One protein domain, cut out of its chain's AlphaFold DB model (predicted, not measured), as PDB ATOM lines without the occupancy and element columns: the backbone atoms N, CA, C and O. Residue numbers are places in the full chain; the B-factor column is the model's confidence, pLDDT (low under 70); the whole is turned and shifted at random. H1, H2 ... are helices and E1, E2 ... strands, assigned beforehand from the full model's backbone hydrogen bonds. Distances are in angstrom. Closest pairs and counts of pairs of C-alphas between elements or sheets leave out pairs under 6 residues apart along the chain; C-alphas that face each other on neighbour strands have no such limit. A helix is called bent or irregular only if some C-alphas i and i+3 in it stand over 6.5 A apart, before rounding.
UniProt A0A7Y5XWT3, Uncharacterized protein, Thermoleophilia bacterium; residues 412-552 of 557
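AT A GLANCE: This is residues 412 to 552 of the 557 residues of an uncharacterized protein of Thermoleophilia bacterium (UniProt A0A7Y5XWT3). The two longest helices, H2 and H6, make the core of this elongated helical body: residues 527 to 532 of H6 pack on residues 444 to 452 of H2 at a steep angle, and the hairpin of H4 and H5 packs on H2, with H5 also reaching H6. H3 lies toward one end of the long axis; the short strand E1 and the loop before it lie toward the other, and H1 packs on H6. The printed part has 141 residues, with six named helices and one named strand in the order H1, E1, H2, H3, H4, H5, H6, and its class is mostly helix. It is compact, with a radius of gyration of the C-alphas of 15.1 A, and spans 49 by 30 by 27 A.

IN THESE COORDINATES: Find C-alpha 412 at (165.564, 161.618, 238.052), where H1, residues 412 to 417, begins. E1, residues 429 to 433, follows and pairs with no named strand. H2, residues 435 to 456, runs 32.1 A from C-alpha 435 at (171.449, 174.956, 260.535). Next come H3, residues 462 to 471, and H4, residues 483 to 492, which is irregular: C-alphas 484 and 487 are 8.3 A apart. H5, residues 497 to 507, precedes H6, residues 514 to 532, which runs 27.6 A to C-alpha 532 at (173.689, 181.703, 239.394).

HOW THE PARTS SIT: Start at Tyr 413 of H1, whose C-alpha is 6.6 A from that of Ile 522, the closest pair of H1 and H6; these touch at a shallow tilt of 33 degrees, only just short of steep, through residues 518 to 522 of H6. Residues 431 to 432 of E1 pair antiparallel with residues 550 to 551. H2 touches H6, closest at the C-alphas of Gln 448 and Ala 531, 5.3 A, at a steep tilt of 64 degrees. H2 also touches H4 with residues 441 to 449 alone, closest at the C-alphas of Gln 442 and Ala 492, 4.6 A. H3 is close to H2 but not clearly touching, with the C-alphas of Lys 450 and Leu 465 closest at 7.6 A. H4 and H5 form a helical hairpin at a shallow tilt of 25 degrees, closest at the C-alphas of Ile 491 and Val 500, 5.2 A. In H1, H2, H3, H5 and H6 every O i to N i+4 pair is within hydrogen-bond range; in H4, 4 of 6 are.

THE WHOLE: The C-alphas of Asp 425 and Asp 459 are the two farthest apart, 49.0 A. The printed part has no cut. The links H1 to E1 and H3 to H4 are long, and residues 533 to 552 hold no named element. The mean pLDDT of the printed part is 81.4; look for values under 70 at residues 422 to 427, 476 to 485, 508 to 512 and 550 to 552.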
ATOM      1  N   THR A 412     165.559 160.231 238.535       91.00
ATOM      2  CA  THR A 412     165.564 161.618 238.052       91.00
ATOM      3  C   THR A 412     166.330 162.535 239.004       91.00
ATOM      4  O   THR A 412     167.155 163.330 238.547       91.00
ATOM      5  N   TYR A 413     166.103 162.419 240.314       89.69
ATOM      6  CA  TYR A 413     166.840 163.191 241.312       89.69
ATOM      7  C   TYR A 413     168.338 162.888 241.258       89.69
ATOM      8  O   TYR A 413     169.148 163.814 241.179       89.69
ATOM      9  N   GLU A 414     168.719 161.610 241.239       89.44
ATOM     10  CA  GLU A 414     170.123 161.197 241.173       89.44
ATOM     11  C   GLU A 414     170.797 161.678 239.883       89.44
ATOM     12  O   GLU A 414     171.952 162.105 239.900       89.44
ATOM     13  N   HIS A 415     170.072 161.674 238.761       88.56
ATOM     14  CA  HIS A 415     170.575 162.197 237.494       88.56
ATOM     15  C   HIS A 415     170.810 163.712 237.532       88.56
ATOM     16  O   HIS A 415     171.831 164.190 237.037       88.56
ATOM     17  N   VAL A 416     169.876 164.471 238.116       85.81
ATOM     18  CA  VAL A 416     169.957 165.937 238.199       85.81
ATOM     19  C   VAL A 416     171.049 166.387 239.169       85.81
ATOM     20  O   VAL A 416     171.739 167.371 238.894       85.81
ATOM     21  N   THR A 417     171.199 165.686 240.293       84.50
ATOM     22  CA  THR A 417     172.119 166.066 241.377       84.50
ATOM     23  C   THR A 417     173.494 165.420 241.263       84.50
ATOM     24  O   THR A 417     174.465 165.932 241.817       84.50
ATOM     25  N   GLY A 418     173.596 164.292 240.557       83.44
ATOM     26  CA  GLY A 418     174.780 163.438 240.579       83.44
ATOM     27  C   GLY A 418     174.999 162.740 241.927       83.44
ATOM     28  O   GLY A 418     176.087 162.198 242.146       83.44
ATOM     29  N   GLN A 419     174.015 162.766 242.832       81.94
ATOM     30  CA  GLN A 419     174.109 162.203 244.176       81.94
ATOM     31  C   GLN A 419     173.112 161.051 244.352       81.94
ATOM     32  O   GLN A 419     171.927 161.249 244.092       81.94
ATOM     33  N   PRO A 420     173.561 159.865 244.802       78.94
ATOM     34  CA  PRO A 420     172.658 158.754 245.064       78.94
ATOM     35  C   PRO A 420     171.780 159.032 246.290       78.94
ATOM     36  O   PRO A 420     172.258 159.592 247.282       78.94
ATOM     37  N   LEU A 421     170.526 158.587 246.244       74.69
ATOM     38  CA  LEU A 421     169.596 158.635 247.369       74.69
ATOM     39  C   LEU A 421     169.517 157.272 248.054       74.69
ATOM     40  O   LEU A 421     169.232 156.252 247.422       74.69
ATOM     41  N   ALA A 422     169.684 157.258 249.379       66.25
ATOM     42  CA  ALA A 422     169.206 156.130 250.168       66.25
ATOM     43  C   ALA A 422     167.687 156.027 250.026       66.25
ATOM     44  O   ALA A 422     166.975 157.009 250.248       66.25
ATOM     45  N   HIS A 423     167.209 154.835 249.684       62.03
ATOM     46  CA  HIS A 423     165.789 154.531 249.644       62.03
ATOM     47  C   HIS A 423     165.511 153.123 250.171       62.03
ATOM     48  O   HIS A 423     166.287 152.197 249.934       62.03
ATOM     49  N   GLY A 424     164.425 152.983 250.936       53.41
ATOM     50  CA  GLY A 424     163.945 151.691 251.440       53.41
ATOM     51  C   GLY A 424     163.126 150.915 250.412       53.41
ATOM     52  O   GLY A 424     162.850 151.422 249.328       53.41
ATOM     53  N   ASP A 425     162.685 149.708 250.778       49.94
ATOM     54  CA  ASP A 425     161.854 148.845 249.917       49.94
ATOM     55  C   ASP A 425     160.497 149.496 249.548       49.94
ATOM     56  O   ASP A 425     159.937 149.201 248.491       49.94
ATOM     57  N   ASP A 426     160.028 150.460 250.352       57.59
ATOM     58  CA  ASP A 426     158.834 151.285 250.092       57.59
ATOM     59  C   ASP A 426     159.150 152.616 249.375       57.59
ATOM     60  O   ASP A 426     158.307 153.512 249.285       57.59
ATOM     61  N   ASN A 427     160.380 152.769 248.871       67.88
ATOM     62  CA  ASN A 427     160.901 153.986 248.246       67.88
ATOM     63  C   ASN A 427     160.760 155.244 249.122       67.88
ATOM     64  O   ASN A 427     160.393 156.326 248.657       67.88
ATOM     65  N   GLN A 428     161.037 155.097 250.413       70.81
ATOM     66  CA  GLN A 428     161.126 156.229 251.327       70.81
ATOM     67  C   GLN A 428     162.445 156.969 251.112       70.81
ATOM     68  O   GLN A 428     163.499 156.338 251.107       70.81
ATOM     69  N   VAL A 429     162.398 158.290 250.968       77.19
ATOM     70  CA  VAL A 429     163.562 159.163 250.779       77.19
ATOM     71  C   VAL A 429     163.689 160.089 251.980       77.19
ATOM     72  O   VAL A 429     162.715 160.710 252.401       77.19
ATOM     73  N   ARG A 430     164.903 160.222 252.518       78.88
ATOM     74  CA  ARG A 430     165.217 161.142 253.616       78.88
ATOM     75  C   ARG A 430     166.346 162.084 253.217       78.88
ATOM     76  O   ARG A 430     167.378 161.645 252.712       78.88
ATOM     77  N   LEU A 431     166.160 163.366 253.507       81.06
ATOM     78  CA  LEU A 431     167.161 164.417 253.339       81.06
ATOM     79  C   LEU A 431     167.441 165.050 254.698       81.06
ATOM     80  O   LEU A 431     166.500 165.425 255.394       81.06
ATOM     81  N   ASP A 432     168.716 165.154 255.062       82.81
ATOM     82  CA  ASP A 432     169.166 165.709 256.338       82.81
ATOM     83  C   ASP A 432     169.875 167.052 256.123       82.81
ATOM     84  O   ASP A 432     170.746 167.177 255.258       82.81
ATOM     85  N   PHE A 433     169.546 168.021 256.973       86.25
ATOM     86  CA  PHE A 433     170.064 169.384 256.948       86.25
ATOM     87  C   PHE A 433     170.584 169.797 258.325       86.25
ATOM     88  O   PHE A 433     170.013 169.464 259.369       86.25
ATOM     89  N   THR A 434     171.659 170.570 258.323       88.25
ATOM     90  CA  THR A 434     172.164 171.319 259.476       88.25
ATOM     91  C   THR A 434     171.631 172.760 259.456       88.25
ATOM     92  O   THR A 434     171.159 173.233 258.420       88.25
ATOM     93  N   PRO A 435     171.741 173.521 260.562       85.25
ATOM     94  CA  PRO A 435     171.449 174.956 260.535       85.25
ATOM     95  C   PRO A 435     172.257 175.731 259.478       85.25
ATOM     96  O   PRO A 435     171.763 176.699 258.905       85.25
ATOM     97  N   GLU A 436     173.496 175.306 259.202       89.38
ATOM     98  CA  GLU A 436     174.353 175.923 258.182       89.38
ATOM     99  C   GLU A 436     173.838 175.643 256.762       89.38
ATOM    100  O   GLU A 436     173.862 176.538 255.915       89.38
ATOM    101  N   ASP A 437     173.305 174.441 256.520       91.62
ATOM    102  CA  ASP A 437     172.693 174.076 255.239       91.62
ATOM    103  C   ASP A 437     171.491 174.972 254.922       91.62
ATOM    104  O   ASP A 437     171.349 175.442 253.793       91.62
ATOM    105  N   PHE A 438     170.663 175.292 255.920       91.44
ATOM    106  CA  PHE A 438     169.527 176.186 255.706       91.44
ATOM    107  C   PHE A 438     169.922 177.629 255.419       91.44
ATOM    108  O   PHE A 438     169.270 178.257 254.591       91.44
ATOM    109  N   ALA A 439     171.007 178.141 256.004       91.31
ATOM    110  CA  ALA A 439     171.527 179.454 255.620       91.31
ATOM    111  C   ALA A 439     171.944 179.479 254.136       91.31
ATOM    112  O   ALA A 439     171.623 180.416 253.408       91.31
ATOM    113  N   ALA A 440     172.586 178.410 253.654       92.81
ATOM    114  CA  ALA A 440     172.936 178.288 252.243       92.81
ATOM    115  C   ALA A 440     171.697 178.142 251.333       92.81
ATOM    116  O   ALA A 440     171.681 178.706 250.236       92.81
ATOM    117  N   ILE A 441     170.645 177.452 251.786       93.50
ATOM    118  CA  ILE A 441     169.359 177.357 251.070       93.50
ATOM    119  C   ILE A 441     168.660 178.723 251.000       93.50
ATOM    120  O   ILE A 441     168.138 179.080 249.942       93.50
ATOM    121  N   GLN A 442     168.688 179.516 252.078       93.56
ATOM    122  CA  GLN A 442     168.181 180.893 252.070       93.56
ATOM    123  C   GLN A 442     168.918 181.755 251.044       93.56
ATOM    124  O   GLN A 442     168.274 182.449 250.258       93.56
ATOM    125  N   ASP A 443     170.252 181.668 250.993       94.19
ATOM    126  CA  ASP A 443     171.059 182.398 250.009       94.19
ATOM    127  C   ASP A 443     170.730 181.967 248.566       94.19
ATOM    128  O   ASP A 443     170.627 182.806 247.671       94.19
ATOM    129  N   GLN A 444     170.526 180.667 248.322       94.44
ATOM    130  CA  GLN A 444     170.085 180.157 247.015       94.44
ATOM    131  C   GLN A 444     168.716 180.718 246.622       94.44
ATOM    132  O   GLN A 444     168.530 181.173 245.493       94.44
ATOM    133  N   ALA A 445     167.767 180.727 247.557       93.31
ATOM    134  CA  ALA A 445     166.433 181.259 247.327       93.31
ATOM    135  C   ALA A 445     166.454 182.781 247.089       93.31
ATOM    136  O   ALA A 445     165.761 183.278 246.199       93.31
ATOM    137  N   PHE A 446     167.302 183.515 247.815       93.56
ATOM    138  CA  PHE A 446     167.514 184.948 247.620       93.56
ATOM    139  C   PHE A 446     167.996 185.256 246.196       93.56
ATOM    140  O   PHE A 446     167.444 186.137 245.529       93.56
ATOM    141  N   ASP A 447     168.965 184.486 245.692       93.06
ATOM    142  CA  ASP A 447     169.466 184.633 244.323       93.06
ATOM    143  C   ASP A 447     168.381 184.346 243.277       93.06
ATOM    144  O   ASP A 447     168.278 185.068 242.282       93.06
ATOM    145  N   GLN A 448     167.521 183.347 243.509       92.00
ATOM    146  CA  GLN A 448     166.384 183.068 242.625       92.00
ATOM    147  C   GLN A 448     165.395 184.238 242.564       92.00
ATOM    148  O   GLN A 448     164.937 184.602 241.475       92.00
ATOM    149  N   VAL A 449     165.062 184.837 243.715       90.69
ATOM    150  CA  VAL A 449     164.157 185.997 243.780       90.69
ATOM    151  C   VAL A 449     164.761 187.174 243.019       90.69
ATOM    152  O   VAL A 449     164.092 187.767 242.169       90.69
ATOM    153  N   LYS A 450     166.040 187.470 243.266       90.56
ATOM    154  CA  LYS A 450     166.758 188.548 242.586       90.56
ATOM    155  C   LYS A 450     166.807 188.341 241.073       90.56
ATOM    156  O   LYS A 450     166.410 189.232 240.325       90.56
ATOM    157  N   HIS A 451     167.217 187.156 240.621       89.94
ATOM    158  CA  HIS A 451     167.280 186.827 239.198       89.94
ATOM    159  C   HIS A 451     165.924 187.019 238.505       89.94
ATOM    160  O   HIS A 451     165.842 187.522 237.385       89.94
ATOM    161  N   ARG A 452     164.828 186.661 239.181       86.25
ATOM    162  CA  ARG A 452     163.477 186.830 238.639       86.25
ATOM    163  C   ARG A 452     163.048 188.300 238.557       86.25
ATOM    164  O   ARG A 452     162.426 188.680 237.566       86.25
ATOM    165  N   LEU A 453     163.387 189.126 239.549       86.69
ATOM    166  CA  LEU A 453     163.161 190.579 239.489       86.69
ATOM    167  C   LEU A 453     163.910 191.198 238.300       86.69
ATOM    168  O   LEU A 453     163.315 191.931 237.507       86.69
ATOM    169  N   GLU A 454     165.165 190.796 238.086       88.00
ATOM    170  CA  GLU A 454     165.964 191.237 236.938       88.00
ATOM    171  C   GLU A 454     165.322 190.830 235.596       88.00
ATOM    172  O   GLU A 454     165.259 191.642 234.667       88.00
ATOM    173  N   GLN A 455     164.773 189.611 235.491       85.75
ATOM    174  CA  GLN A 455     164.033 189.154 234.302       85.75
ATOM    175  C   GLN A 455     162.759 189.974 234.032       85.75
ATOM    176  O   GLN A 455     162.391 190.170 232.870       85.75
ATOM    177  N   ASN A 456     162.107 190.476 235.083       85.25
ATOM    178  CA  ASN A 456     160.937 191.354 234.980       85.25
ATOM    179  C   ASN A 456     161.306 192.819 234.684       85.25
ATOM    180  O   ASN A 456     160.429 193.621 234.354       85.25
ATOM    181  N   GLY A 457     162.601 193.153 234.706       85.50
ATOM    182  CA  GLY A 457     163.121 194.493 234.445       85.50
ATOM    183  C   GLY A 457     163.234 195.376 235.690       85.50
ATOM    184  O   GLY A 457     163.452 196.581 235.543       85.50
ATOM    185  N   ASP A 458     163.107 194.791 236.882       85.81
ATOM    186  CA  ASP A 458     163.279 195.463 238.165       85.81
ATOM    187  C   ASP A 458     164.717 195.262 238.670       85.81
ATOM    188  O   ASP A 458     165.126 194.163 239.035       85.81
ATOM    189  N   ASP A 459     165.501 196.341 238.682       86.31
ATOM    190  CA  ASP A 459     166.874 196.350 239.200       86.31
ATOM    191  C   ASP A 459     166.852 196.749 240.682       86.31
ATOM    192  O   ASP A 459     166.803 197.935 241.029       86.31
ATOM    193  N   VAL A 460     166.798 195.740 241.553       86.19
ATOM    194  CA  VAL A 460     166.760 195.893 243.012       86.19
ATOM    195  C   VAL A 460     168.111 195.469 243.581       86.19
ATOM    196  O   VAL A 460     168.579 194.356 243.350       86.19
ATOM    197  N   SER A 461     168.754 196.355 244.341       91.81
ATOM    198  CA  SER A 461     169.999 196.000 245.032       91.81
ATOM    199  C   SER A 461     169.755 194.996 246.161       91.81
ATOM    200  O   SER A 461     168.677 194.971 246.751       91.81
ATOM    201  N   ASP A 462     170.777 194.222 246.530       92.25
ATOM    202  CA  ASP A 462     170.642 193.202 247.578       92.25
ATOM    203  C   ASP A 462     170.173 193.780 248.925       92.25
ATOM    204  O   ASP A 462     169.463 193.117 249.673       92.25
ATOM    205  N   GLU A 463     170.582 195.008 249.258       93.00
ATOM    206  CA  GLU A 463     170.153 195.697 250.484       93.00
ATOM    207  C   GLU A 463     168.663 196.053 250.416       93.00
ATOM    208  O   GLU A 463     167.922 195.764 251.348       93.00
ATOM    209  N   GLN A 464     168.202 196.573 249.274       90.75
ATOM    210  CA  GLN A 464     166.784 196.871 249.067       90.75
ATOM    211  C   GLN A 464     165.921 195.610 249.095       90.75
ATOM    212  O   GLN A 464     164.837 195.641 249.664       90.75
ATOM    213  N   LEU A 465     166.388 194.507 248.502       89.12
ATOM    214  CA  LEU A 465     165.636 193.254 248.508       89.12
ATOM    215  C   LEU A 465     165.509 192.689 249.929       89.12
ATOM    216  O   LEU A 465     164.426 192.264 250.320       89.12
ATOM    217  N   ARG A 466     166.582 192.758 250.730       90.31
ATOM    218  CA  ARG A 466     166.531 192.379 252.151       90.31
ATOM    219  C   ARG A 466     165.594 193.274 252.958       90.31
ATOM    220  O   ARG A 466     164.836 192.754 253.771       90.31
ATOM    221  N   ASP A 467     165.606 194.584 252.719       89.69
ATOM    222  CA  ASP A 467     164.686 195.518 253.377       89.69
ATOM    223  C   ASP A 467     163.221 195.199 253.034       89.69
ATOM    224  O   ASP A 467     162.369 195.186 253.922       89.69
ATOM    225  N   ILE A 468     162.931 194.878 251.766       86.69
ATOM    226  CA  ILE A 468     161.594 194.461 251.317       86.69
ATOM    227  C   ILE A 468     161.171 193.168 252.014       86.69
ATOM    228  O   ILE A 468     160.068 193.110 252.551       86.69
ATOM    229  N   MET A 469     162.038 192.154 252.049       87.06
ATOM    230  CA  MET A 469     161.751 190.880 252.718       87.06
ATOM    231  C   MET A 469     161.510 191.060 254.221       87.06
ATOM    232  O   MET A 469     160.609 190.434 254.772       87.06
ATOM    233  N   ALA A 470     162.245 191.963 254.875       86.06
ATOM    234  CA  ALA A 470     162.041 192.284 256.286       86.06
ATOM    235  C   ALA A 470     160.733 193.060 256.546       86.06
ATOM    236  O   ALA A 470     160.108 192.882 257.593       86.06
ATOM    237  N   GLU A 471     160.311 193.929 255.623       86.69
ATOM    238  CA  GLU A 471     159.046 194.673 255.732       86.69
ATOM    239  C   GLU A 471     157.826 193.807 255.361       86.69
ATOM    240  O   GLU A 471     156.757 193.950 255.963       86.69
ATOM    241  N   TYR A 472     157.996 192.881 254.414       84.38
ATOM    242  CA  TYR A 472     156.949 192.037 253.835       84.38
ATOM    243  C   TYR A 472     157.339 190.545 253.845       84.38
ATOM    244  O   TYR A 472     157.451 189.936 252.781       84.38
ATOM    245  N   PRO A 473     157.503 189.901 255.013       76.31
ATOM    246  CA  PRO A 473     158.031 188.530 255.113       76.31
ATOM    247  C   PRO A 473     157.131 187.441 254.504       76.31
ATOM    248  O   PRO A 473     157.571 186.317 254.293       76.31
ATOM    249  N   HIS A 474     155.873 187.763 254.194       74.31
ATOM    250  CA  HIS A 474     154.902 186.857 253.564       74.31
ATOM    251  C   HIS A 474     154.452 187.353 252.176       74.31
ATOM    252  O   HIS A 474     153.342 187.063 251.733       74.31
ATOM    253  N   GLY A 475     155.277 188.173 251.517       70.56
ATOM    254  CA  GLY A 475     154.975 188.764 250.213       70.56
ATOM    255  C   GLY A 475     153.973 189.926 250.271       70.56
ATOM    256  O   GLY A 475     153.740 190.530 251.322       70.56
ATOM    257  N   GLY A 476     153.382 190.267 249.118       65.62
ATOM    258  CA  GLY A 476     152.449 191.401 248.987       65.62
ATOM    259  C   GLY A 476     153.128 192.767 248.829       65.62
ATOM    260  O   GLY A 476     152.544 193.798 249.172       65.62
ATOM    261  N   ASP A 477     154.359 192.756 248.326       66.31
ATOM    262  CA  ASP A 477     155.216 193.922 248.155       66.31
ATOM    263  C   ASP A 477     154.723 194.881 247.033       66.31
ATOM    264  O   ASP A 477     153.817 194.556 246.254       66.31
ATOM    265  N   PRO A 478     155.297 196.095 246.916       59.75
ATOM    266  CA  PRO A 478     154.905 197.063 245.889       59.75
ATOM    267  C   PRO A 478     155.363 196.709 244.461       59.75
ATOM    268  O   PRO A 478     154.942 197.395 243.524       59.75
ATOM    269  N   TYR A 479     156.191 195.676 244.281       65.19
ATOM    270  CA  TYR A 479     156.706 195.213 242.989       65.19
ATOM    271  C   TYR A 479     155.839 194.112 242.364       65.19
ATOM    272  O   TYR A 479     156.062 193.720 241.220       65.19
ATOM    273  N   GLY A 480     154.780 193.674 243.054       60.47
ATOM    274  CA  GLY A 480     153.836 192.705 242.501       60.47
ATOM    275  C   GLY A 480     154.384 191.283 242.501       60.47
ATOM    276  O   GLY A 480     154.028 190.496 241.622       60.47
ATOM    277  N   ILE A 481     155.221 190.961 243.492       61.31
ATOM    278  CA  ILE A 481     155.570 189.587 243.854       61.31
ATOM    279  C   ILE A 481     154.263 188.887 244.297       61.31
ATOM    280  O   ILE A 481     153.835 189.015 245.445       61.31
ATOM    281  N   ASP A 482     153.549 188.257 243.350       52.53
ATOM    282  CA  ASP A 482     152.300 187.508 243.589       52.53
ATOM    283  C   ASP A 482     152.568 186.040 243.982       52.53
ATOM    284  O   ASP A 482     153.699 185.582 243.944       52.53
ATOM    285  N   SER A 483     151.531 185.275 244.335       45.03
ATOM    286  CA  SER A 483     151.585 183.842 244.707       45.03
ATOM    287  C   SER A 483     152.378 182.893 243.772       45.03
ATOM    288  O   SER A 483     152.679 181.763 244.130       45.03
ATOM    289  N   SER A 484     152.737 183.309 242.554       43.56
ATOM    290  CA  SER A 484     153.670 182.595 241.662       43.56
ATOM    291  C   SER A 484     155.153 182.730 242.069       43.56
ATOM    292  O   SER A 484     156.023 182.058 241.506       43.56
ATOM    293  N   PHE A 485     155.445 183.576 243.059       52.31
ATOM    294  CA  PHE A 485     156.745 183.787 243.695       52.31
ATOM    295  C   PHE A 485     156.889 183.062 245.049       52.31
ATOM    296  O   PHE A 485     157.963 183.151 245.645       52.31
ATOM    297  N   ASP A 486     155.847 182.348 245.504       72.44
ATOM    298  CA  ASP A 486     155.650 181.932 246.906       72.44
ATOM    299  C   ASP A 486     156.887 181.272 247.532       72.44
ATOM    300  O   ASP A 486     157.436 181.793 248.495       72.44
ATOM    301  N   GLN A 487     157.407 180.177 246.968       80.06
ATOM    302  CA  GLN A 487     158.345 179.350 247.736       80.06
ATOM    303  C   GLN A 487     159.744 179.967 247.915       80.06
ATOM    304  O   GLN A 487     160.272 179.979 249.024       80.06
ATOM    305  N   ALA A 488     160.373 180.480 246.851       88.44
ATOM    306  CA  ALA A 488     161.724 181.044 246.958       88.44
ATOM    307  C   ALA A 488     161.732 182.340 247.781       88.44
ATOM    308  O   ALA A 488     162.669 182.584 248.538       88.44
ATOM    309  N   TYR A 489     160.676 183.152 247.677       88.44
ATOM    310  CA  TYR A 489     160.543 184.346 248.505       88.44
ATOM    311  C   TYR A 489     160.353 183.982 249.978       88.44
ATOM    312  O   TYR A 489     161.065 184.512 250.825       88.44
ATOM    313  N   GLU A 490     159.448 183.050 250.288       87.12
ATOM    314  CA  GLU A 490     159.210 182.602 251.663       87.12
ATOM    315  C   GLU A 490     160.459 181.965 252.286       87.12
ATOM    316  O   GLU A 490     160.764 182.226 253.448       87.12
ATOM    317  N   ILE A 491     161.214 181.163 251.525       90.56
ATOM    318  CA  ILE A 491     162.495 180.606 251.982       90.56
ATOM    319  C   ILE A 491     163.513 181.726 252.225       90.56
ATOM    320  O   ILE A 491     164.137 181.745 253.280       90.56
ATOM    321  N   ALA A 492     163.678 182.668 251.293       91.44
ATOM    322  CA  ALA A 492     164.650 183.757 251.428       91.44
ATOM    323  C   ALA A 492     164.315 184.729 252.574       91.44
ATOM    324  O   ALA A 492     165.218 185.269 253.209       91.44
ATOM    325  N   ALA A 493     163.025 184.946 252.841       89.69
ATOM    326  CA  ALA A 493     162.528 185.814 253.908       89.69
ATOM    327  C   ALA A 493     162.378 185.095 255.262       89.69
ATOM    328  O   ALA A 493     161.895 185.701 256.220       89.69
ATOM    329  N   ALA A 494     162.753 183.815 255.352       88.81
ATOM    330  CA  ALA A 494     162.634 183.043 256.579       88.81
ATOM    331  C   ALA A 494     163.532 183.608 257.695       88.81
ATOM    332  O   ALA A 494     164.721 183.858 257.496       88.81
ATOM    333  N   GLU A 495     162.967 183.784 258.891       85.81
ATOM    334  CA  GLU A 495     163.680 184.349 260.045       85.81
ATOM    335  C   GLU A 495     164.631 183.337 260.696       85.81
ATOM    336  O   GLU A 495     165.604 183.725 261.348       85.81
ATOM    337  N   ASP A 496     164.339 182.046 260.534       84.00
ATOM    338  CA  ASP A 496     165.022 180.957 261.215       84.00
ATOM    339  C   ASP A 496     165.079 179.658 260.366       84.00
ATOM    340  O   ASP A 496     164.327 179.500 259.393       84.00
ATOM    341  N   PRO A 497     166.011 178.735 260.689       85.12
ATOM    342  CA  PRO A 497     166.126 177.395 260.096       85.12
ATOM    343  C   PRO A 497     164.802 176.624 259.974       85.12
ATOM    344  O   PRO A 497     164.565 175.901 259.005       85.12
ATOM    345  N   GLU A 498     163.920 176.776 260.954       78.62
ATOM    346  CA  GLU A 498     162.656 176.054 261.040       78.62
ATOM    347  C   GLU A 498     161.665 176.540 259.995       78.62
ATOM    348  O   GLU A 498     160.966 175.734 259.381       78.62
ATOM    349  N   GLN A 499     161.611 177.852 259.777       81.88
ATOM    350  CA  GLN A 499     160.787 178.442 258.740       81.88
ATOM    351  C   GLN A 499     161.299 178.048 257.347       81.88
ATOM    352  O   GLN A 499     160.486 177.793 256.461       81.88
ATOM    353  N   VAL A 500     162.616 177.884 257.162       87.88
ATOM    354  CA  VAL A 500     163.172 177.304 255.923       87.88
ATOM    355  C   VAL A 500     162.674 175.876 255.722       87.88
ATOM    356  O   VAL A 500     162.134 175.571 254.658       87.88
ATOM    357  N   LEU A 501     162.788 175.015 256.741       84.94
ATOM    358  CA  LEU A 501     162.272 173.643 256.688       84.94
ATOM    359  C   LEU A 501     160.769 173.620 256.377       84.94
ATOM    360  O   LEU A 501     160.326 172.842 255.536       84.94
ATOM    361  N   TYR A 502     159.994 174.483 257.036       80.56
ATOM    362  CA  TYR A 502     158.554 174.604 256.829       80.56
ATOM    363  C   TYR A 502     158.210 175.003 255.392       80.56
ATOM    364  O   TYR A 502     157.338 174.388 254.785       80.56
ATOM    365  N   ASN A 503     158.914 175.979 254.819       82.88
ATOM    366  CA  ASN A 503     158.662 176.450 253.456       82.88
ATOM    367  C   ASN A 503     159.149 175.448 252.394       82.88
ATOM    368  O   ASN A 503     158.516 175.290 251.344       82.88
ATOM    369  N   LEU A 504     160.234 174.716 252.670       83.94
ATOM    370  CA  LEU A 504     160.644 173.571 251.854       83.94
ATOM    371  C   LEU A 504     159.565 172.488 251.864       83.94
ATOM    372  O   LEU A 504     159.180 172.013 250.800       83.94
ATOM    373  N   TYR A 505     159.038 172.157 253.043       79.19
ATOM    374  CA  TYR A 505     157.949 171.199 253.214       79.19
ATOM    375  C   TYR A 505     156.651 171.653 252.518       79.19
ATOM    376  O   TYR A 505     156.042 170.881 251.783       79.19
ATOM    377  N   LEU A 506     156.229 172.911 252.686       77.00
ATOM    378  CA  LEU A 506     155.010 173.426 252.057       77.00
ATOM    379  C   LEU A 506     155.099 173.411 250.533       77.00
ATOM    380  O   LEU A 506     154.184 172.930 249.853       77.00
ATOM    381  N   GLY A 507     156.198 173.935 249.991       70.31
ATOM    382  CA  GLY A 507     156.375 173.983 248.548       70.31
ATOM    383  C   GLY A 507     156.722 172.630 247.933       70.31
ATOM    384  O   GLY A 507     156.591 172.482 246.726       70.31
ATOM    385  N   SER A 508     157.003 171.604 248.747       65.62
ATOM    386  CA  SER A 508     157.006 170.198 248.322       65.62
ATOM    387  C   SER A 508     155.605 169.673 247.946       65.62
ATOM    388  O   SER A 508     155.459 168.503 247.597       65.62
ATOM    389  N   GLY A 509     154.556 170.498 248.032       62.28
ATOM    390  CA  GLY A 509     153.190 170.110 247.702       62.28
ATOM    391  C   GLY A 509     152.549 169.306 248.829       62.28
ATOM    392  O   GLY A 509     152.394 168.092 248.722       62.28
ATOM    393  N   VAL A 510     152.166 170.014 249.895       55.97
ATOM    394  CA  VAL A 510     151.509 169.527 251.125       55.97
ATOM    395  C   VAL A 510     150.738 168.204 250.944       55.97
ATOM    396  O   VAL A 510     149.629 168.169 250.400       55.97
ATOM    397  N   GLY A 511     151.352 167.116 251.422       56.75
ATOM    398  CA  GLY A 511     150.766 165.798 251.671       56.75
ATOM    399  C   GLY A 511     149.906 165.183 250.576       56.75
ATOM    400  O   GLY A 511     148.762 164.819 250.849       56.75
ATOM    401  N   ARG A 512     150.406 165.034 249.351       58.62
ATOM    402  CA  ARG A 512     149.680 164.234 248.345       58.62
ATOM    403  C   ARG A 512     150.476 163.107 247.715       58.62
ATOM    404  O   ARG A 512     149.831 162.159 247.281       58.62
ATOM    405  N   ASP A 513     151.796 163.251 247.606       76.38
ATOM    406  CA  ASP A 513     152.657 162.302 246.897       76.38
ATOM    407  C   ASP A 513     154.139 162.646 247.150       76.38
ATOM    408  O   ASP A 513     154.553 163.784 246.897       76.38
ATOM    409  N   GLY A 514     154.955 161.686 247.598       78.69
ATOM    410  CA  GLY A 514     156.401 161.880 247.759       78.69
ATOM    411  C   GLY A 514     157.120 162.278 246.460       78.69
ATOM    412  O   GLY A 514     158.124 162.991 246.503       78.69
ATOM    413  N   ASN A 515     156.576 161.919 245.289       86.50
ATOM    414  CA  ASN A 515     157.106 162.351 243.991       86.50
ATOM    415  C   ASN A 515     157.017 163.863 243.796       86.50
ATOM    416  O   ASN A 515     157.945 164.471 243.269       86.50
ATOM    417  N   VAL A 516     155.905 164.477 244.213       85.75
ATOM    418  CA  VAL A 516     155.721 165.932 244.102       85.75
ATOM    419  C   VAL A 516     156.712 166.645 245.015       85.75
ATOM    420  O   VAL A 516     157.306 167.647 244.609       85.75
ATOM    421  N   GLY A 517     156.954 166.080 246.201       84.50
ATOM    422  CA  GLY A 517     157.951 166.596 247.126       84.50
ATOM    423  C   GLY A 517     159.346 166.612 246.519       84.50
ATOM    424  O   GLY A 517     159.976 167.668 246.437       84.50
ATOM    425  N   LEU A 518     159.788 165.466 245.998       86.56
ATOM    426  CA  LEU A 518     161.109 165.354 245.388       86.56
ATOM    427  C   LEU A 518     161.239 166.193 244.106       86.56
ATOM    428  O   LEU A 518     162.282 166.807 243.881       86.56
ATOM    429  N   GLN A 519     160.179 166.288 243.295       89.12
ATOM    430  CA  GLN A 519     160.161 167.136 242.098       89.12
ATOM    431  C   GLN A 519     160.323 168.617 242.449       89.12
ATOM    432  O   GLN A 519     161.079 169.319 241.786       89.12
ATOM    433  N   SER A 520     159.675 169.087 243.513       87.94
ATOM    434  CA  SER A 520     159.768 170.493 243.930       87.94
ATOM    435  C   SER A 520     161.193 170.867 244.354       87.94
ATOM    436  O   SER A 520     161.668 171.964 244.068       87.94
ATOM    437  N   LEU A 521     161.918 169.929 244.970       89.62
ATOM    438  CA  LEU A 521     163.336 170.103 245.296       89.62
ATOM    439  C   LEU A 521     164.222 170.142 244.042       89.62
ATOM    440  O   LEU A 521     165.161 170.936 243.975       89.62
ATOM    441  N   ILE A 522     163.917 169.321 243.033       90.00
ATOM    442  CA  ILE A 522     164.586 169.377 241.725       90.00
ATOM    443  C   ILE A 522     164.359 170.734 241.058       90.00
ATOM    444  O   ILE A 522     165.324 171.357 240.607       90.00
ATOM    445  N   ASP A 523     163.114 171.206 241.033       90.12
ATOM    446  CA  ASP A 523     162.745 172.490 240.438       90.12
ATOM    447  C   ASP A 523     163.467 173.648 241.143       90.12
ATOM    448  O   ASP A 523     163.974 174.558 240.481       90.12
ATOM    449  N   PHE A 524     163.601 173.580 242.473       90.81
ATOM    450  CA  PHE A 524     164.385 174.538 243.252       90.81
ATOM    451  C   PHE A 524     165.864 174.559 242.827       90.81
ATOM    452  O   PHE A 524     166.397 175.625 242.526       90.81
ATOM    453  N   MET A 525     166.532 173.404 242.733       91.50
ATOM    454  CA  MET A 525     167.946 173.340 242.315       91.50
ATOM    455  C   MET A 525     168.159 173.827 240.874       91.50
ATOM    456  O   MET A 525     169.144 174.508 240.575       91.50
ATOM    457  N   GLN A 526     167.225 173.522 239.969       90.88
ATOM    458  CA  GLN A 526     167.261 174.028 238.593       90.88
ATOM    459  C   GLN A 526     167.090 175.550 238.546       90.88
ATOM    460  O   GLN A 526     167.825 176.227 237.824       90.88
ATOM    461  N   ALA A 527     166.177 176.103 239.349       90.62
ATOM    462  CA  ALA A 527     165.995 177.546 239.464       90.62
ATOM    463  C   ALA A 527     167.245 178.236 240.035       90.62
ATOM    464  O   ALA A 527     167.652 179.272 239.508       90.62
ATOM    465  N   THR A 528     167.894 177.649 241.046       91.94
ATOM    466  CA  THR A 528     169.185 178.132 241.569       91.94
ATOM    467  C   THR A 528     170.260 178.131 240.484       91.94
ATOM    468  O   THR A 528     170.969 179.123 240.322       91.94
ATOM    469  N   THR A 529     170.349 177.046 239.708       92.31
ATOM    470  CA  THR A 529     171.329 176.924 238.615       92.31
ATOM    471  C   THR A 529     171.110 178.015 237.570       92.31
ATOM    472  O   THR A 529     172.052 178.714 237.212       92.31
ATOM    473  N   ALA A 530     169.864 178.241 237.147       90.31
ATOM    474  CA  ALA A 530     169.531 179.302 236.198       90.31
ATOM    475  C   ALA A 530     169.798 180.715 236.750       90.31
ATOM    476  O   ALA A 530     170.113 181.620 235.980       90.31
ATOM    477  N   ALA A 531     169.670 180.911 238.067       89.94
ATOM    478  CA  ALA A 531     169.913 182.195 238.715       89.94
ATOM    479  C   ALA A 531     171.407 182.531 238.847       89.94
ATOM    480  O   ALA A 531     171.792 183.690 238.682       89.94
ATOM    481  N   ARG A 532     172.245 181.531 239.148       91.75
ATOM    482  CA  ARG A 532     173.689 181.703 239.394       91.75
ATOM    483  C   ARG A 532     174.552 181.506 238.148       91.75
ATOM    484  O   ARG A 532     175.610 182.127 238.039       91.75
ATOM    485  N   HIS A 533     174.094 180.670 237.221       91.62
ATOM    486  CA  HIS A 533     174.851 180.191 236.062       91.62
ATOM    487  C   HIS A 533     174.040 180.359 234.764       91.62
ATOM    488  O   HIS A 533     173.303 181.335 234.614       91.62
ATOM    489  N   ASP A 534     174.218 179.470 233.782       83.75
ATOM    490  CA  ASP A 534     173.438 179.461 232.540       83.75
ATOM    491  C   ASP A 534     172.190 178.568 232.685       83.75
ATOM    492  O   ASP A 534     172.229 177.509 233.307       83.75
ATOM    493  N   ILE A 535     171.074 178.961 232.060       80.31
ATOM    494  CA  ILE A 535     169.813 178.196 232.057       80.31
ATOM    495  C   ILE A 535     169.935 176.827 231.363       80.31
ATOM    496  O   ILE A 535     169.046 175.985 231.476       80.31
ATOM    497  N   HIS A 536     170.998 176.623 230.582       83.50
ATOM    498  CA  HIS A 536     171.285 175.361 229.908       83.50
ATOM    499  C   HIS A 536     172.159 174.399 230.719       83.50
ATOM    500  O   HIS A 536     172.312 173.251 230.293       83.50
ATOM    501  N   ASP A 537     172.706 174.847 231.848       86.94
ATOM    502  CA  ASP A 537     173.562 174.025 232.692       86.94
ATOM    503  C   ASP A 537     172.730 173.157 233.644       86.94
ATOM    504  O   ASP A 537     171.601 173.489 234.019       86.94
ATOM    505  N   TRP A 538     173.298 172.020 234.044       84.44
ATOM    506  CA  TRP A 538     172.666 171.108 234.995       84.44
ATOM    507  C   TRP A 538     173.181 171.332 236.423       84.44
ATOM    508  O   TRP A 538     174.367 171.622 236.590       84.44
ATOM    509  N   PRO A 539     172.355 171.112 237.467       85.00
ATOM    510  CA  PRO A 539     172.783 171.305 238.854       85.00
ATOM    511  C   PRO A 539     174.025 170.494 239.251       85.00
ATOM    512  O   PRO A 539     174.902 171.020 239.927       85.00
ATOM    513  N   TYR A 540     174.167 169.243 238.794       85.69
ATOM    514  CA  TYR A 540     175.349 168.420 239.103       85.69
ATOM    515  C   TYR A 540     176.674 168.990 238.558       85.69
ATOM    516  O   TYR A 540     177.748 168.594 239.016       85.69
ATOM    517  N   GLU A 541     176.627 169.899 237.579       88.06
ATOM    518  CA  GLU A 541     177.814 170.581 237.048       88.06
ATOM    519  C   GLU A 541     178.277 171.722 237.974       88.06
ATOM    520  O   GLU A 541     179.439 172.136 237.910       88.06
ATOM    521  N   HIS A 542     177.400 172.162 238.885       89.75
ATOM    522  CA  HIS A 542     177.549 173.343 239.730       89.75
ATOM    523  C   HIS A 542     177.217 173.019 241.196       89.75
ATOM    524  O   HIS A 542     176.077 173.176 241.630       89.75
ATOM    525  N   PRO A 543     178.207 172.584 242.002       85.88
ATOM    526  CA  PRO A 543     177.980 172.169 243.390       85.88
ATOM    527  C   PRO A 543     177.327 173.228 244.289       85.88
ATOM    528  O   PRO A 543     176.705 172.883 245.285       85.88
ATOM    529  N   ASP A 544     177.461 174.509 243.953       87.12
ATOM    530  CA  ASP A 544     176.825 175.632 244.646       87.12
ATOM    531  C   ASP A 544     175.329 175.794 244.318       87.12
ATOM    532  O   ASP A 544     174.644 176.584 244.969       87.12
ATOM    533  N   SER A 545     174.818 175.061 243.328       88.62
ATOM    534  CA  SER A 545     173.403 175.030 242.934       88.62
ATOM    535  C   SER A 545     172.657 173.790 243.432       88.62
ATOM    536  O   SER A 545     171.432 173.731 243.331       88.62
ATOM    537  N   LEU A 546     173.381 172.809 243.979       88.94
ATOM    538  CA  LEU A 546     172.801 171.651 244.656       88.94
ATOM    539  C   LEU A 546     172.225 172.058 246.013       88.94
ATOM    540  O   LEU A 546     172.701 173.010 246.632       88.94
ATOM    541  N   LEU A 547     171.229 171.309 246.493       87.00
ATOM    542  CA  LEU A 547     170.770 171.452 247.869       87.00
ATOM    543  C   LEU A 547     171.937 171.144 248.828       87.00
ATOM    544  O   LEU A 547     172.539 170.072 248.721       87.00
ATOM    545  N   PRO A 548     172.272 172.070 249.742       82.88
ATOM    546  CA  PRO A 548     173.169 171.811 250.860       82.88
ATOM    547  C   PRO A 548     172.648 170.656 251.723       82.88
ATOM    548  O   PRO A 548     171.447 170.378 251.748       82.88
ATOM    549  N   GLY A 549     173.549 170.001 252.447       70.81
ATOM    550  CA  GLY A 549     173.272 168.762 253.168       70.81
ATOM    551  C   GLY A 549     173.714 167.515 252.402       70.81
ATOM    552  O   GLY A 549     174.196 167.570 251.269       70.81
ATOM    553  N   SER A 550     173.608 166.364 253.061       55.19
ATOM    554  CA  SER A 550     173.941 165.073 252.460       55.19
ATOM    555  C   SER A 550     172.641 164.318 252.208       55.19
ATOM    556  O   SER A 550     171.922 164.056 253.177       55.19
ATOM    557  N   PRO A 551     172.360 163.839 250.983       56.19
ATOM    558  CA  PRO A 551     171.639 162.585 250.897       56.19
ATOM    559  C   PRO A 551     172.501 161.582 251.661       56.19
ATOM    560  O   PRO A 551     173.710 161.476 251.419       56.19
ATOM    561  N   VAL A 552     171.946 160.974 252.704       51.19
ATOM    562  CA  VAL A 552     172.699 160.039 253.540       51.19
ATOM    563  C   VAL A 552     172.970 158.819 252.668       51.19
ATOM    564  O   VAL A 552     172.148 157.921 252.583       51.19
TER     565      VAL A 552